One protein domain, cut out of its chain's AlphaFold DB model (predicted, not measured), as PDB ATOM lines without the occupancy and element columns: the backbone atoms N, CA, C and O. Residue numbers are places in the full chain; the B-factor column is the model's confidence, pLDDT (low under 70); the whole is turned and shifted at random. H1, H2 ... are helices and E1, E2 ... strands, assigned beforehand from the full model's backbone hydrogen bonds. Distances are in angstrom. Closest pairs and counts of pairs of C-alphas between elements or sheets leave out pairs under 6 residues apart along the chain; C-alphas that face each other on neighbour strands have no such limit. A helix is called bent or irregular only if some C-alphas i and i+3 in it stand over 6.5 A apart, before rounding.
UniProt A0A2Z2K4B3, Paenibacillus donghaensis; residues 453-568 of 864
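AT A GLANCE: This is residues 453 to 568 of the 864 residues of a protein of Paenibacillus donghaensis (UniProt A0A2Z2K4B3). A small, strongly twisted sheet of three strands, E2, E3 and E4, makes the middle layer, with H1 and H2 packed over one face and H3 over the other; H4 sits beside the edge strand E4. The short strand E1 lies away from the sheet, and residues 532 to 543 form a long loop between E4 and H3. The printed part has 116 residues, with four named helices and four named strands in the order E1, H1, E2, E3, H2, E4, H3, H4. The sheet's order is E2, E3, E4, mixed, and the class is mixed, helices and strands. The whole is compact and rounded, with a radius of gyration of the C-alphas of 13.3 A and spans of 39 by 36 by 29 A.

IN THESE COORDINATES: In the sheet, E2 is residues 478 to 485, 21.6 A long; E3, residues 490 to 498, is 26.4 A long; E4, residues 525 to 531, is 16.6 A long. C-alpha 490, where E3 begins, is at (132.230, 116.135, 82.387). H2, residues 503 to 521, is 26.0 A long and irregular, but only just: C-alphas 505 and 508 are 6.9 A apart. H1 is residues 460 to 467, H3 residues 544 to 552. E1, residues 456 to 458, begins with C-alpha 456 at (140.922, 122.359, 78.185). H4, residues 557 to 568, is 16.2 A long and ends with C-alpha 568 at (116.546, 111.410, 62.693).

HOW THE PARTS SIT: E2 and E3 form an antiparallel hairpin; N 481 and O 494 are 2.9 A apart, within hydrogen-bond range. E3 and E4 are parallel, with N 529 and O 495 at 2.8 A. E3, H2 and E4 form a strand-helix-strand unit, two parallel neighbour strands with a helix between, and its crossover is right-handed. H2 lies over E3 and E4 at a height over the sheet of 8.6 A; the closest C-alphas of H2 and E4, Lys 514 and Val 525, are 5.5 A apart. On the same face, H1 touches residues 513 to 520 of H2 at a steep tilt of 66 degrees, with the C-alphas of Val 467 and Val 513 closest, 6.0 A apart. H3, on the opposite face, runs across the strands at a height of 7.8 A, completing three layers, helices on both faces of a sheet. H4 only grazes the sheet, with its residues 557 to 564, and touches H2 about perpendicular, at 86 degrees, the C-alphas of Leu 507 and Ala 567 closest at 6.6 A. E1 and H1 meet only through their link. Every O i to N i+4 pair is within hydrogen-bond range in H1, H3 and H4; in H2, 13 of 15 are.

THE WHOLE: The C-alphas farthest apart, those of Ser 539 and Asn 568, are 39.6 A apart. The printed part has no cut, and its one long link is E4 to H3. The mean pLDDT of the printed part is 80.4; residues 453 to 458, 486 to 490, 518 to 523, 537 to 541 and 568 are under 70.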
ATOM      1  N   ILE A 453     136.220 121.161  79.050       64.94
ATOM      2  CA  ILE A 453     136.075 119.917  78.271       64.94
ATOM      3  C   ILE A 453     137.436 119.257  78.088       64.94
ATOM      4  O   ILE A 453     138.376 119.876  77.599       64.94
ATOM      5  N   ASN A 454     137.548 117.977  78.464       58.97
ATOM      6  CA  ASN A 454     138.754 117.154  78.279       58.97
ATOM      7  C   ASN A 454     140.052 117.791  78.827       58.97
ATOM      8  O   ASN A 454     141.134 117.573  78.284       58.97
ATOM      9  N   GLY A 455     139.954 118.581  79.902       51.44
ATOM     10  CA  GLY A 455     141.098 119.275  80.505       51.44
ATOM     11  C   GLY A 455     141.535 120.555  79.783       51.44
ATOM     12  O   GLY A 455     142.605 121.070  80.093       51.44
ATOM     13  N   GLN A 456     140.730 121.067  78.845       54.41
ATOM     14  CA  GLN A 456     140.922 122.359  78.185       54.41
ATOM     15  C   GLN A 456     139.789 123.335  78.524       54.41
ATOM     16  O   GLN A 456     138.630 122.936  78.675       54.41
ATOM     17  N   ASN A 457     140.139 124.619  78.602       64.50
ATOM     18  CA  ASN A 457     139.195 125.708  78.820       64.50
ATOM     19  C   ASN A 457     138.659 126.228  77.483       64.50
ATOM     20  O   ASN A 457     139.426 126.630  76.609       64.50
ATOM     21  N   TYR A 458     137.338 126.291  77.366       69.00
ATOM     22  CA  TYR A 458     136.627 126.890  76.246       69.00
ATOM     23  C   TYR A 458     135.851 128.105  76.735       69.00
ATOM     24  O   TYR A 458     135.072 128.028  77.688       69.00
ATOM     25  N   TYR A 459     136.045 129.244  76.078       77.69
ATOM     26  CA  TYR A 459     135.301 130.452  76.405       77.69
ATOM     27  C   TYR A 459     134.003 130.491  75.591       77.69
ATOM     28  O   TYR A 459     134.048 130.402  74.362       77.69
ATOM     29  N   PRO A 460     132.832 130.679  76.230       84.19
ATOM     30  CA  PRO A 460     131.553 130.744  75.531       84.19
ATOM     31  C   PRO A 460     131.514 131.748  74.387       84.19
ATOM     32  O   PRO A 460     130.897 131.492  73.361       84.19
ATOM     33  N   TYR A 461     132.183 132.889  74.565       75.38
ATOM     34  CA  TYR A 461     132.220 133.947  73.564       75.38
ATOM     35  C   TYR A 461     132.899 133.495  72.264       75.38
ATOM     36  O   TYR A 461     132.447 133.864  71.184       75.38
ATOM     37  N   ASP A 462     133.922 132.645  72.351       73.56
ATOM     38  CA  ASP A 462     134.610 132.118  71.171       73.56
ATOM     39  C   ASP A 462     133.697 131.167  70.397       73.56
ATOM     40  O   ASP A 462     133.580 131.265  69.177       73.56
ATOM     41  N   ILE A 463     132.987 130.291  71.117       83.62
ATOM     42  CA  ILE A 463     131.997 129.374  70.534       83.62
ATOM     43  C   ILE A 463     130.876 130.173  69.865       83.62
ATOM     44  O   ILE A 463     130.505 129.895  68.727       83.62
ATOM     45  N   GLU A 464     130.349 131.190  70.548       89.25
ATOM     46  CA  GLU A 464     129.315 132.074  70.008       89.25
ATOM     47  C   GLU A 464     129.786 132.756  68.732       89.25
ATOM     48  O   GLU A 464     129.091 132.691  67.721       89.25
ATOM     49  N   ARG A 465     130.991 133.330  68.742       77.62
ATOM     50  CA  ARG A 465     131.569 134.013  67.588       77.62
ATOM     51  C   ARG A 465     131.791 133.073  66.401       77.62
ATOM     52  O   ARG A 465     131.619 133.490  65.259       77.62
ATOM     53  N   ILE A 466     132.161 131.817  66.653       80.81
ATOM     54  CA  ILE A 466     132.272 130.775  65.622       80.81
ATOM     55  C   ILE A 466     130.898 130.474  65.018       80.81
ATOM     56  O   ILE A 466     130.759 130.434  63.797       80.81
ATOM     57  N   VAL A 467     129.876 130.303  65.855       88.00
ATOM     58  CA  VAL A 467     128.504 130.029  65.407       88.00
ATOM     59  C   VAL A 467     127.900 131.221  64.662       88.00
ATOM     60  O   VAL A 467     127.173 131.038  63.692       88.00
ATOM     61  N   GLU A 468     128.223 132.447  65.059       86.94
ATOM     62  CA  GLU A 468     127.751 133.678  64.416       86.94
ATOM     63  C   GLU A 468     128.269 133.869  62.979       86.94
ATOM     64  O   GLU A 468     127.778 134.752  62.278       86.94
ATOM     65  N   GLN A 469     129.219 133.043  62.523       79.62
ATOM     66  CA  GLN A 469     129.673 132.997  61.126       79.62
ATOM     67  C   GLN A 469     128.773 132.136  60.223       79.62
ATOM     68  O   GLN A 469     128.918 132.183  59.002       79.62
ATOM     69  N   ILE A 470     127.865 131.343  60.798       85.44
ATOM     70  CA  ILE A 470     126.941 130.479  60.053       85.44
ATOM     71  C   ILE A 470     125.802 131.328  59.479       85.44
ATOM     72  O   ILE A 470     125.222 132.165  60.179       85.44
ATOM     73  N   ASP A 471     125.446 131.100  58.212       80.44
ATOM     74  CA  ASP A 471     124.356 131.838  57.573       80.44
ATOM     75  C   ASP A 471     123.029 131.622  58.321       80.44
ATOM     76  O   ASP A 471     122.629 130.504  58.637       80.44
ATOM     77  N   GLY A 472     122.349 132.718  58.653       80.56
ATOM     78  CA  GLY A 472     121.143 132.719  59.486       80.56
ATOM     79  C   GLY A 472     121.377 132.863  60.998       80.56
ATOM     80  O   GLY A 472     120.430 133.241  61.702       80.56
ATOM     81  N   ALA A 473     122.598 132.655  61.508       84.81
ATOM     82  CA  ALA A 473     122.953 132.984  62.887       84.81
ATOM     83  C   ALA A 473     123.190 134.497  63.013       84.81
ATOM     84  O   ALA A 473     123.735 135.146  62.123       84.81
ATOM     85  N   LYS A 474     122.716 135.106  64.104       77.88
ATOM     86  CA  LYS A 474     122.773 136.565  64.280       77.88
ATOM     87  C   LYS A 474     123.772 136.980  65.347       77.88
ATOM     88  O   LYS A 474     123.761 136.415  66.433       77.88
ATOM     89  N   TYR A 475     124.438 138.103  65.070       71.75
ATOM     90  CA  TYR A 475     125.111 139.007  66.013       71.75
ATOM     91  C   TYR A 475     124.490 139.046  67.416       71.75
ATOM     92  O   TYR A 475     123.439 139.679  67.551       71.75
ATOM     93  N   GLY A 476     125.099 138.469  68.457       71.94
ATOM     94  CA  GLY A 476     124.613 138.532  69.839       71.94
ATOM     95  C   GLY A 476     123.262 137.833  70.026       71.94
ATOM     96  O   GLY A 476     122.480 138.189  70.926       71.94
ATOM     97  N   GLY A 477     122.965 136.917  69.103       87.31
ATOM     98  CA  GLY A 477     121.815 136.030  69.046       87.31
ATOM     99  C   GLY A 477     122.190 134.573  69.300       87.31
ATOM    100  O   GLY A 477     121.337 133.712  69.106       87.31
ATOM    101  N   VAL A 478     123.416 134.308  69.745       92.94
ATOM    102  CA  VAL A 478     123.898 132.987  70.151       92.94
ATOM    103  C   VAL A 478     124.336 133.048  71.612       92.94
ATOM    104  O   VAL A 478     124.859 134.069  72.054       92.94
ATOM    105  N   ALA A 479     124.094 131.986  72.374       93.31
ATOM    106  CA  ALA A 479     124.651 131.808  73.709       93.31
ATOM    107  C   ALA A 479     125.212 130.391  73.847       93.31
ATOM    108  O   ALA A 479     124.458 129.432  73.705       93.31
ATOM    109  N   ALA A 480     126.500 130.253  74.141       92.31
ATOM    110  CA  ALA A 480     127.105 128.965  74.467       92.31
ATOM    111  C   ALA A 480     127.182 128.803  75.989       92.31
ATOM    112  O   ALA A 480     127.455 129.762  76.711       92.31
ATOM    113  N   CYS A 481     126.899 127.607  76.493       90.75
ATOM    114  CA  CYS A 481     126.924 127.312  77.922       90.75
ATOM    115  C   CYS A 481     127.587 125.958  78.171       90.75
ATOM    116  O   CYS A 481     127.373 125.022  77.401       90.75
ATOM    117  N   GLY A 482     128.339 125.859  79.266       87.00
ATOM    118  CA  GLY A 482     128.760 124.581  79.829       87.00
ATOM    119  C   GLY A 482     127.639 124.026  80.698       87.00
ATOM    120  O   GLY A 482     127.076 124.748  81.523       87.00
ATOM    121  N   VAL A 483     127.286 122.763  80.488       85.12
ATOM    122  CA  VAL A 483     126.314 122.032  81.303       85.12
ATOM    123  C   VAL A 483     127.000 120.791  81.850       85.12
ATOM    124  O   VAL A 483     127.551 120.003  81.087       85.12
ATOM    125  N   PHE A 484     126.977 120.615  83.169       76.75
ATOM    126  CA  PHE A 484     127.616 119.472  83.809       76.75
ATOM    127  C   PHE A 484     126.762 118.209  83.662       76.75
ATOM    128  O   PHE A 484     125.619 118.163  84.124       76.75
ATOM    129  N   ASP A 485     127.328 117.173  83.050       73.62
ATOM    130  CA  ASP A 485     126.735 115.843  82.987       73.62
ATOM    131  C   ASP A 485     127.224 115.007  84.179       73.62
ATOM    132  O   ASP A 485     128.395 114.628  84.273       73.62
ATOM    133  N   ALA A 486     126.318 114.735  85.120       63.16
ATOM    134  CA  ALA A 486     126.646 114.017  86.348       63.16
ATOM    135  C   ALA A 486     126.970 112.530  86.121       63.16
ATOM    136  O   ALA A 486     127.698 111.953  86.931       63.16
ATOM    137  N   GLU A 487     126.463 111.911  85.053       63.31
ATOM    138  CA  GLU A 487     126.749 110.507  84.736       63.31
ATOM    139  C   GLU A 487     128.147 110.366  84.138       63.31
ATOM    140  O   GLU A 487     128.903 109.471  84.518       63.31
ATOM    141  N   GLN A 488     128.515 111.291  83.250       55.44
ATOM    142  CA  GLN A 488     129.809 111.283  82.569       55.44
ATOM    143  C   GLN A 488     130.905 112.058  83.315       55.44
ATOM    144  O   GLN A 488     132.069 111.992  82.920       55.44
ATOM    145  N   GLN A 489     130.551 112.767  84.394       60.03
ATOM    146  CA  GLN A 489     131.458 113.601  85.196       60.03
ATOM    147  C   GLN A 489     132.263 114.597  84.340       60.03
ATOM    148  O   GLN A 489     133.448 114.831  84.585       60.03
ATOM    149  N   LYS A 490     131.621 115.179  83.323       68.12
ATOM    150  CA  LYS A 490     132.230 116.135  82.387       68.12
ATOM    151  C   LYS A 490     131.256 117.272  82.084       68.12
ATOM    152  O   LYS A 490     130.044 117.079  82.168       68.12
ATOM    153  N   GLU A 491     131.766 118.444  81.717       76.12
ATOM    154  CA  GLU A 491     130.914 119.469  81.109       76.12
ATOM    155  C   GLU A 491     130.717 119.186  79.622       76.12
ATOM    156  O   GLU A 491     131.591 118.650  78.940       76.12
ATOM    157  N   GLU A 492     129.550 119.561  79.119       85.12
ATOM    158  CA  GLU A 492     129.183 119.471  77.715       85.12
ATOM    159  C   GLU A 492     128.693 120.835  77.223       85.12
ATOM    160  O   GLU A 492     128.121 121.618  77.987       85.12
ATOM    161  N   ILE A 493     128.912 121.135  75.940       89.94
ATOM    162  CA  ILE A 493     128.472 122.402  75.349       89.94
ATOM    163  C   ILE A 493     127.014 122.296  74.913       89.94
ATOM    164  O   ILE A 493     126.650 121.428  74.119       89.94
ATOM    165  N   VAL A 494     126.203 123.255  75.351       94.25
ATOM    166  CA  VAL A 494     124.877 123.531  74.792       94.25
ATOM    167  C   VAL A 494     124.887 124.917  74.157       94.25
ATOM    168  O   VAL A 494     125.340 125.888  74.768       94.25
ATOM    169  N   VAL A 495     124.373 125.019  72.930       96.12
ATOM    170  CA  VAL A 495     124.286 126.281  72.187       96.12
ATOM    171  C   VAL A 495     122.827 126.698  72.039       96.12
ATOM    172  O   VAL A 495     121.988 125.937  71.578       96.12
ATOM    173  N   PHE A 496     122.509 127.939  72.380       96.31
ATOM    174  CA  PHE A 496     121.190 128.527  72.178       96.31
ATOM    175  C   PHE A 496     121.247 129.538  71.043       96.31
ATOM    176  O   PHE A 496     122.106 130.416  71.051       96.31
ATOM    177  N   VAL A 497     120.314 129.466  70.093       95.88
ATOM    178  CA  VAL A 497     120.306 130.336  68.904       95.88
ATOM    179  C   VAL A 497     118.965 131.046  68.777       95.88
ATOM    180  O   VAL A 497     117.906 130.429  68.890       95.88
ATOM    181  N   ILE A 498     118.974 132.357  68.517       93.31
ATOM    182  CA  ILE A 498     117.738 133.097  68.259       93.31
ATOM    183  C   ILE A 498     117.139 132.643  66.930       93.31
ATOM    184  O   ILE A 498     117.613 133.012  65.856       93.31
ATOM    185  N   HIS A 499     116.017 131.939  67.007       90.56
ATOM    186  CA  HIS A 499     115.255 131.491  65.857       90.56
ATOM    187  C   HIS A 499     113.760 131.731  66.092       90.56
ATOM    188  O   HIS A 499     113.201 131.410  67.141       90.56
ATOM    189  N   LYS A 500     113.098 132.378  65.124       85.38
ATOM    190  CA  LYS A 500     111.685 132.791  65.241       85.38
ATOM    191  C   LYS A 500     110.724 131.952  64.404       85.38
ATOM    192  O   LYS A 500     109.515 132.145  64.542       85.38
ATOM    193  N   LYS A 501     111.239 131.099  63.519       86.00
ATOM    194  CA  LYS A 501     110.422 130.272  62.631       86.00
ATOM    195  C   LYS A 501     110.143 128.902  63.258       86.00
ATOM    196  O   LYS A 501     110.345 128.733  64.462       86.00
ATOM    197  N   LYS A 502     109.571 127.986  62.473       86.31
ATOM    198  CA  LYS A 502     109.233 126.637  62.932       86.31
ATOM    199  C   LYS A 502     110.484 125.777  63.104       86.31
ATOM    200  O   LYS A 502     111.531 126.091  62.548       86.31
ATOM    201  N   LEU A 503     110.348 124.700  63.869       85.94
ATOM    202  CA  LEU A 503     111.455 123.833  64.255       85.94
ATOM    203  C   LEU A 503     112.075 123.108  63.051       85.94
ATOM    204  O   LEU A 503     113.287 122.948  62.990       85.94
ATOM    205  N   GLU A 504     111.266 122.767  62.048       85.69
ATOM    206  CA  GLU A 504     111.721 122.133  60.809       85.69
ATOM    207  C   GLU A 504     112.653 123.049  60.000       85.69
ATOM    208  O   GLU A 504     113.604 122.578  59.389       85.69
ATOM    209  N   GLU A 505     112.426 124.368  60.038       86.81
ATOM    210  CA  GLU A 505     113.302 125.367  59.403       86.81
ATOM    211  C   GLU A 505     114.575 125.651  60.219       86.81
ATOM    212  O   GLU A 505     115.438 126.409  59.775       86.81
ATOM    213  N   PHE A 506     114.684 125.095  61.428       91.19
ATOM    214  CA  PHE A 506     115.866 125.214  62.277       91.19
ATOM    215  C   PHE A 506     116.826 124.030  62.119       91.19
ATOM    216  O   PHE A 506     117.954 124.120  62.590       91.19
ATOM    217  N   LEU A 507     116.417 122.940  61.460       86.81
ATOM    218  CA  LEU A 507     117.221 121.715  61.364       86.81
ATOM    219  C   LEU A 507     118.563 121.934  60.656       86.81
ATOM    220  O   LEU A 507     119.572 121.410  61.122       86.81
ATOM    221  N   ASP A 508     118.596 122.758  59.605       84.25
ATOM    222  CA  ASP A 508     119.847 123.110  58.921       84.25
ATOM    223  C   ASP A 508     120.804 123.828  59.885       84.25
ATOM    224  O   ASP A 508     121.944 123.413  60.058       84.25
ATOM    225  N   MET A 509     120.304 124.829  60.620       88.69
ATOM    226  CA  MET A 509     121.075 125.546  61.644       88.69
ATOM    227  C   MET A 509     121.522 124.619  62.784       88.69
ATOM    228  O   MET A 509     122.652 124.718  63.251       88.69
ATOM    229  N   TYR A 510     120.659 123.708  63.237       88.94
ATOM    230  CA  TYR A 510     120.984 122.709  64.256       88.94
ATOM    231  C   TYR A 510     122.184 121.849  63.829       88.94
ATOM    232  O   TYR A 510     123.146 121.704  64.589       88.94
ATOM    233  N   ALA A 511     122.148 121.322  62.602       81.94
ATOM    234  CA  ALA A 511     123.211 120.492  62.046       81.94
ATOM    235  C   ALA A 511     124.491 121.299  61.770       81.94
ATOM    236  O   ALA A 511     125.586 120.862  62.135       81.94
ATOM    237  N   ASP A 512     124.360 122.489  61.181       84.12
ATOM    238  CA  ASP A 512     125.487 123.357  60.847       84.12
ATOM    239  C   ASP A 512     126.231 123.820  62.097       84.12
ATOM    240  O   ASP A 512     127.458 123.784  62.105       84.12
ATOM    241  N   VAL A 513     125.530 124.175  63.179       85.06
ATOM    242  CA  VAL A 513     126.160 124.541  64.457       85.06
ATOM    243  C   VAL A 513     127.000 123.391  64.997       85.06
ATOM    244  O   VAL A 513     128.185 123.585  65.273       85.06
ATOM    245  N   LYS A 514     126.421 122.187  65.112       85.25
ATOM    246  CA  LYS A 514     127.144 121.008  65.610       85.25
ATOM    247  C   LYS A 514     128.380 120.708  64.758       85.25
ATOM    248  O   LYS A 514     129.475 120.527  65.289       85.25
ATOM    249  N   LYS A 515     128.221 120.722  63.432       75.19
ATOM    250  CA  LYS A 515     129.287 120.442  62.464       75.19
ATOM    251  C   LYS A 515     130.380 121.510  62.464       75.19
ATOM    252  O   LYS A 515     131.562 121.177  62.415       75.19
ATOM    253  N   TRP A 516     130.007 122.785  62.475       78.06
ATOM    254  CA  TRP A 516     130.937 123.906  62.383       78.06
ATOM    255  C   TRP A 516     131.752 124.061  63.664       78.06
ATOM    256  O   TRP A 516     132.974 124.163  63.591       78.06
ATOM    257  N   VAL A 517     131.104 123.979  64.831       74.06
ATOM    258  CA  VAL A 517     131.802 124.000  66.124       74.06
ATOM    259  C   VAL A 517     132.732 122.792  66.250       74.06
ATOM    260  O   VAL A 517     133.905 122.974  66.574       74.06
ATOM    261  N   GLY A 518     132.264 121.589  65.893       68.69
ATOM    262  CA  GLY A 518     133.096 120.384  65.885       68.69
ATOM    263  C   GLY A 518     134.343 120.518  65.008       68.69
ATOM    264  O   GLY A 518     135.438 120.176  65.444       68.69
ATOM    265  N   ARG A 519     134.214 121.101  63.808       64.25
ATOM    266  CA  ARG A 519     135.346 121.341  62.893       64.25
ATOM    267  C   ARG A 519     136.331 122.398  63.387       64.25
ATOM    268  O   ARG A 519     137.526 122.237  63.179       64.25
ATOM    269  N   GLN A 520     135.840 123.487  63.976       59.56
ATOM    270  CA  GLN A 520     136.678 124.629  64.368       59.56
ATOM    271  C   GLN A 520     137.350 124.445  65.731       59.56
ATOM    272  O   GLN A 520     138.402 125.031  65.978       59.56
ATOM    273  N   LEU A 521     136.726 123.682  66.632       62.06
ATOM    274  CA  LEU A 521     137.170 123.537  68.020       62.06
ATOM    275  C   LEU A 521     137.521 122.100  68.413       62.06
ATOM    276  O   LEU A 521     138.082 121.903  69.485       62.06
ATOM    277  N   GLY A 522     137.183 121.096  67.597       56.41
ATOM    278  CA  GLY A 522     137.405 119.690  67.947       56.41
ATOM    279  C   GLY A 522     136.566 119.209  69.138       56.41
ATOM    280  O   GLY A 522     136.922 118.215  69.768       56.41
ATOM    281  N   VAL A 523     135.471 119.908  69.467       66.38
ATOM    282  CA  VAL A 523     134.563 119.569  70.576       66.38
ATOM    283  C   VAL A 523     133.145 119.322  70.096       66.38
ATOM    284  O   VAL A 523     132.655 119.964  69.167       66.38
ATOM    285  N   GLU A 524     132.467 118.404  70.773       76.69
ATOM    286  CA  GLU A 524     131.076 118.079  70.496       76.69
ATOM    287  C   GLU A 524     130.127 119.079  71.171       76.69
ATOM    288  O   GLU A 524     130.271 119.424  72.346       76.69
ATOM    289  N   VAL A 525     129.120 119.520  70.419       86.12
ATOM    290  CA  VAL A 525     127.980 120.266  70.956       86.12
ATOM    291  C   VAL A 525     126.868 119.266  71.267       86.12
ATOM    292  O   VAL A 525     126.284 118.695  70.345       86.12
ATOM    293  N   LYS A 526     126.543 119.085  72.554       89.44
ATOM    294  CA  LYS A 526     125.473 118.186  73.028       89.44
ATOM    295  C   LYS A 526     124.151 118.526  72.354       89.44
ATOM    296  O   LYS A 526     123.440 117.652  71.847       89.44
ATOM    297  N   ASP A 527     123.823 119.817  72.342       91.56
ATOM    298  CA  ASP A 527     122.526 120.283  71.884       91.56
ATOM    299  C   ASP A 527     122.536 121.708  71.342       91.56
ATOM    300  O   ASP A 527     123.346 122.544  71.753       91.56
ATOM    301  N   VAL A 528     121.587 121.979  70.446       94.81
ATOM    302  CA  VAL A 528     121.381 123.296  69.846       94.81
ATOM    303  C   VAL A 528     119.909 123.673  69.982       94.81
ATOM    304  O   VAL A 528     119.046 123.101  69.322       94.81
ATOM    305  N   ILE A 529     119.608 124.638  70.848       96.06
ATOM    306  CA  ILE A 529     118.237 124.984  71.231       96.06
ATOM    307  C   ILE A 529     117.806 126.310  70.581       96.06
ATOM    308  O   ILE A 529     118.424 127.353  70.824       96.06
ATOM    309  N   PRO A 530     116.714 126.332  69.795       95.06
ATOM    310  CA  PRO A 530     116.176 127.561  69.241       95.06
ATOM    311  C   PRO A 530     115.379 128.329  70.297       95.06
ATOM    312  O   PRO A 530     114.457 127.804  70.921       95.06
ATOM    313  N   LEU A 531     115.673 129.618  70.447       93.31
ATOM    314  CA  LEU A 531     114.937 130.525  71.323       93.31
ATOM    315  C   LEU A 531     114.362 131.701  70.539       93.31
ATOM    316  O   LEU A 531     114.986 132.262  69.648       93.31
ATOM    317  N   ARG A 532     113.180 132.187  70.930       87.81
ATOM    318  CA  ARG A 532     112.636 133.424  70.332       87.81
ATOM    319  C   ARG A 532     113.418 134.676  70.742       87.81
ATOM    320  O   ARG A 532     113.396 135.675  70.019       87.81
ATOM    321  N   ARG A 533     114.047 134.638  71.921       85.81
ATOM    322  CA  ARG A 533     114.882 135.696  72.506       85.81
ATOM    323  C   ARG A 533     115.871 135.086  73.499       85.81
ATOM    324  O   ARG A 533     115.499 134.155  74.206       85.81
ATOM    325  N   LEU A 534     117.066 135.661  73.599       88.06
ATOM    326  CA  LEU A 534     118.014 135.332  74.664       88.06
ATOM    327  C   LEU A 534     117.734 136.169  75.922       88.06
ATOM    328  O   LEU A 534     117.409 137.356  75.787       88.06
ATOM    329  N   PRO A 535     117.865 135.590  77.130       79.88
ATOM    330  CA  PRO A 535     117.837 136.347  78.372       79.88
ATOM    331  C   PRO A 535     119.081 137.240  78.455       79.88
ATOM    332  O   PRO A 535     120.212 136.794  78.235       79.88
ATOM    333  N   LYS A 536     118.862 138.528  78.721       73.19
ATOM    334  CA  LYS A 536     119.912 139.544  78.813       73.19
ATOM    335  C   LYS A 536     119.726 140.357  80.087       73.19
ATOM    336  O   LYS A 536     118.596 140.653  80.474       73.19
ATOM    337  N   THR A 537     120.831 140.756  80.707       61.00
ATOM    338  CA  THR A 537     120.847 141.721  81.807       61.00
ATOM    339  C   THR A 537     120.372 143.094  81.326       61.00
ATOM    340  O   THR A 537     120.264 143.369  80.129       61.00
ATOM    341  N   THR A 538     120.166 144.012  82.266       47.91
ATOM    342  CA  THR A 538     119.829 145.415  81.978       47.91
ATOM    343  C   THR A 538     120.923 146.156  81.198       47.91
ATOM    344  O   THR A 538     120.629 147.155  80.549       47.91
ATOM    345  N   SER A 539     122.166 145.655  81.220       48.22
ATOM    346  CA  SER A 539     123.291 146.152  80.415       48.22
ATOM    347  C   SER A 539     123.364 145.555  79.006       48.22
ATOM    348  O   SER A 539     124.194 145.974  78.208       48.22
ATOM    349  N   GLY A 540     122.512 144.574  78.688       55.66
ATOM    350  CA  GLY A 540     122.522 143.859  77.411       55.66
ATOM    351  C   GLY A 540     123.389 142.593  77.383       55.66
ATOM    352  O   GLY A 540     123.398 141.909  76.358       55.66
ATOM    353  N   LYS A 541     124.059 142.230  78.488       65.94
ATOM    354  CA  LYS A 541     124.885 141.014  78.584       65.94
ATOM    355  C   LYS A 541     124.015 139.755  78.626       65.94
ATOM    356  O   LYS A 541     123.037 139.708  79.364       65.94
ATOM    357  N   ILE A 542     124.386 138.717  77.879       78.19
ATOM    358  CA  ILE A 542     123.685 137.422  77.864       78.19
ATOM    359  C   ILE A 542     123.806 136.722  79.231       78.19
ATOM    360  O   ILE A 542     124.898 136.619  79.792       78.19
ATOM    361  N   GLN A 543     122.690 136.219  79.766       77.56
ATOM    362  CA  GLN A 543     122.637 135.472  81.032       77.56
ATOM    363  C   GLN A 543     122.843 133.959  80.796       77.56
ATOM    364  O   GLN A 543     121.903 133.179  80.916       77.56
ATOM    365  N   ARG A 544     124.073 133.535  80.464       85.62
ATOM    366  CA  ARG A 544     124.418 132.124  80.154       85.62
ATOM    367  C   ARG A 544     124.099 131.148  81.283       85.62
ATOM    368  O   ARG A 544     123.471 130.129  81.047       85.62
ATOM    369  N   TYR A 545     124.448 131.504  82.518       79.56
ATOM    370  CA  TYR A 545     124.192 130.664  83.692       79.56
ATOM    371  C   TYR A 545     122.705 130.317  83.852       79.56
ATOM    372  O   TYR A 545     122.355 129.177  84.116       79.56
ATOM    373  N   LYS A 546     121.814 131.283  83.595       81.88
ATOM    374  CA  LYS A 546     120.366 131.047  83.615       81.88
ATOM    375  C   LYS A 546     119.945 130.018  82.565       81.88
ATOM    376  O   LYS A 546     119.142 129.150  82.869       81.88
ATOM    377  N   LEU A 547     120.494 130.104  81.352       90.25
ATOM    378  CA  LEU A 547     120.218 129.132  80.290       90.25
ATOM    379  C   LEU A 547     120.754 127.737  80.640       90.25
ATOM    380  O   LEU A 547     120.062 126.751  80.406       90.25
ATOM    381  N   ALA A 548     121.953 127.659  81.225       86.69
ATOM    382  CA  ALA A 548     122.552 126.410  81.693       86.69
ATOM    383  C   ALA A 548     121.713 125.752  82.804       86.69
ATOM    384  O   ALA A 548     121.425 124.555  82.732       86.69
ATOM    385  N   ASP A 549     121.261 126.535  83.789       82.62
ATOM    386  CA  ASP A 549     120.379 126.080  84.868       82.62
ATOM    387  C   ASP A 549     119.018 125.628  84.320       82.62
ATOM    388  O   ASP A 549     118.560 124.533  84.641       82.62
ATOM    389  N   GLU A 550     118.384 126.426  83.452       88.88
ATOM    390  CA  GLU A 550     117.100 126.079  82.828       88.88
ATOM    391  C   GLU A 550     117.205 124.781  82.004       88.88
ATOM    392  O   GLU A 550     116.306 123.937  82.050       88.88
ATOM    393  N   TYR A 551     118.324 124.577  81.303       91.00
ATOM    394  CA  TYR A 551     118.605 123.329  80.592       91.00
ATOM    395  C   TYR A 551     118.796 122.154  81.548       91.00
ATOM    396  O   TYR A 551     118.176 121.110  81.356       91.00
ATOM    397  N   SER A 552     119.574 122.337  82.615       85.31
ATOM    398  CA  SER A 552     119.828 121.303  83.628       85.31
ATOM    399  C   SER A 552     118.558 120.897  84.387       85.31
ATOM    400  O   SER A 552     118.404 119.743  84.778       85.31
ATOM    401  N   MET A 553     117.615 121.826  84.560       87.38
ATOM    402  CA  MET A 553     116.285 121.570  85.126       87.38
ATOM    403  C   MET A 553     115.322 120.888  84.137       87.38
ATOM    404  O   MET A 553     114.199 120.547  84.509       87.38
ATOM    405  N   GLY A 554     115.738 120.688  82.882       87.88
ATOM    406  CA  GLY A 554     114.972 119.986  81.859       87.88
ATOM    407  C   GLY A 554     113.914 120.829  81.145       87.88
ATOM    408  O   GLY A 554     113.074 120.262  80.447       87.88
ATOM    409  N   LEU A 555     113.939 122.167  81.264       91.62
ATOM    410  CA  LEU A 555     112.935 123.036  80.622       91.62
ATOM    411  C   LEU A 555     112.951 122.949  79.087       91.62
ATOM    412  O   LEU A 555     111.959 123.292  78.446       91.62
ATOM    413  N   PHE A 556     114.060 122.499  78.492       92.94
ATOM    414  CA  PHE A 556     114.221 122.370  77.040       92.94
ATOM    415  C   PHE A 556     114.150 120.921  76.538       92.94
ATOM    416  O   PHE A 556     114.342 120.695  75.344       92.94
ATOM    417  N   ASN A 557     113.850 119.946  77.407       89.88
ATOM    418  CA  ASN A 557     113.860 118.521  77.052       89.88
ATOM    419  C   ASN A 557     112.898 118.190  75.907       89.88
ATOM    420  O   ASN A 557     113.276 117.464  74.993       89.88
ATOM    421  N   ASP A 558     111.689 118.757  75.925       88.50
ATOM    422  CA  ASP A 558     110.682 118.505  74.889       88.50
ATOM    423  C   ASP A 558     111.169 118.974  73.510       88.50
ATOM    424  O   ASP A 558     111.108 118.225  72.538       88.50
ATOM    425  N   ILE A 559     111.721 120.193  73.439       89.94
ATOM    426  CA  ILE A 559     112.241 120.781  72.194       89.94
ATOM    427  C   ILE A 559     113.489 120.029  71.718       89.94
ATOM    428  O   ILE A 559     113.618 119.750  70.529       89.94
ATOM    429  N   SER A 560     114.398 119.687  72.637       88.44
ATOM    430  CA  SER A 560     115.590 118.880  72.346       88.44
ATOM    431  C   SER A 560     115.212 117.530  71.736       88.44
ATOM    432  O   SER A 560     115.748 117.127  70.702       88.44
ATOM    433  N   LEU A 561     114.243 116.842  72.347       87.12
ATOM    434  CA  LEU A 561     113.769 115.546  71.882       87.12
ATOM    435  C   LEU A 561     113.078 115.659  70.518       87.12
ATOM    436  O   LEU A 561     113.331 114.833  69.642       87.12
ATOM    437  N   GLU A 562     112.241 116.677  70.320       88.19
ATOM    438  CA  GLU A 562     111.568 116.929  69.045       88.19
ATOM    439  C   GLU A 562     112.575 117.212  67.921       88.19
ATOM    440  O   GLU A 562     112.470 116.617  66.849       88.19
ATOM    441  N   LEU A 563     113.601 118.036  68.173       86.81
ATOM    442  CA  LEU A 563     114.683 118.301  67.216       86.81
ATOM    443  C   LEU A 563     115.439 117.034  66.836       86.81
ATOM    444  O   LEU A 563     115.641 116.787  65.650       86.81
ATOM    445  N   LYS A 564     115.811 116.211  67.821       83.50
ATOM    446  CA  LYS A 564     116.491 114.932  67.576       83.50
ATOM    447  C   LYS A 564     115.618 113.984  66.754       83.50
ATOM    448  O   LYS A 564     116.100 113.375  65.807       83.50
ATOM    449  N   GLN A 565     114.320 113.898  67.051       82.62
ATOM    450  CA  GLN A 565     113.388 113.077  66.272       82.62
ATOM    451  C   GLN A 565     113.214 113.584  64.838       82.62
ATOM    452  O   GLN A 565     113.159 112.780  63.909       82.62
ATOM    453  N   LEU A 566     113.101 114.899  64.645       81.00
ATOM    454  CA  LEU A 566     112.991 115.502  63.319       81.00
ATOM    455  C   LEU A 566     114.278 115.309  62.511       81.00
ATOM    456  O   LEU A 566     114.194 114.899  61.356       81.00
ATOM    457  N   ALA A 567     115.445 115.516  63.126       74.94
ATOM    458  CA  ALA A 567     116.742 115.255  62.510       74.94
ATOM    459  C   ALA A 567     116.876 113.779  62.099       74.94
ATOM    460  O   ALA A 567     117.187 113.495  60.943       74.94
ATOM    461  N   ASN A 568     116.524 112.844  62.990       69.88
ATOM    462  CA  ASN A 568     116.546 111.410  62.693       69.88
ATOM    463  C   ASN A 568     115.571 111.038  61.572       69.88
ATOM    464  O   ASN A 568     115.934 110.266  60.698       69.88
TER     465      ASN A 568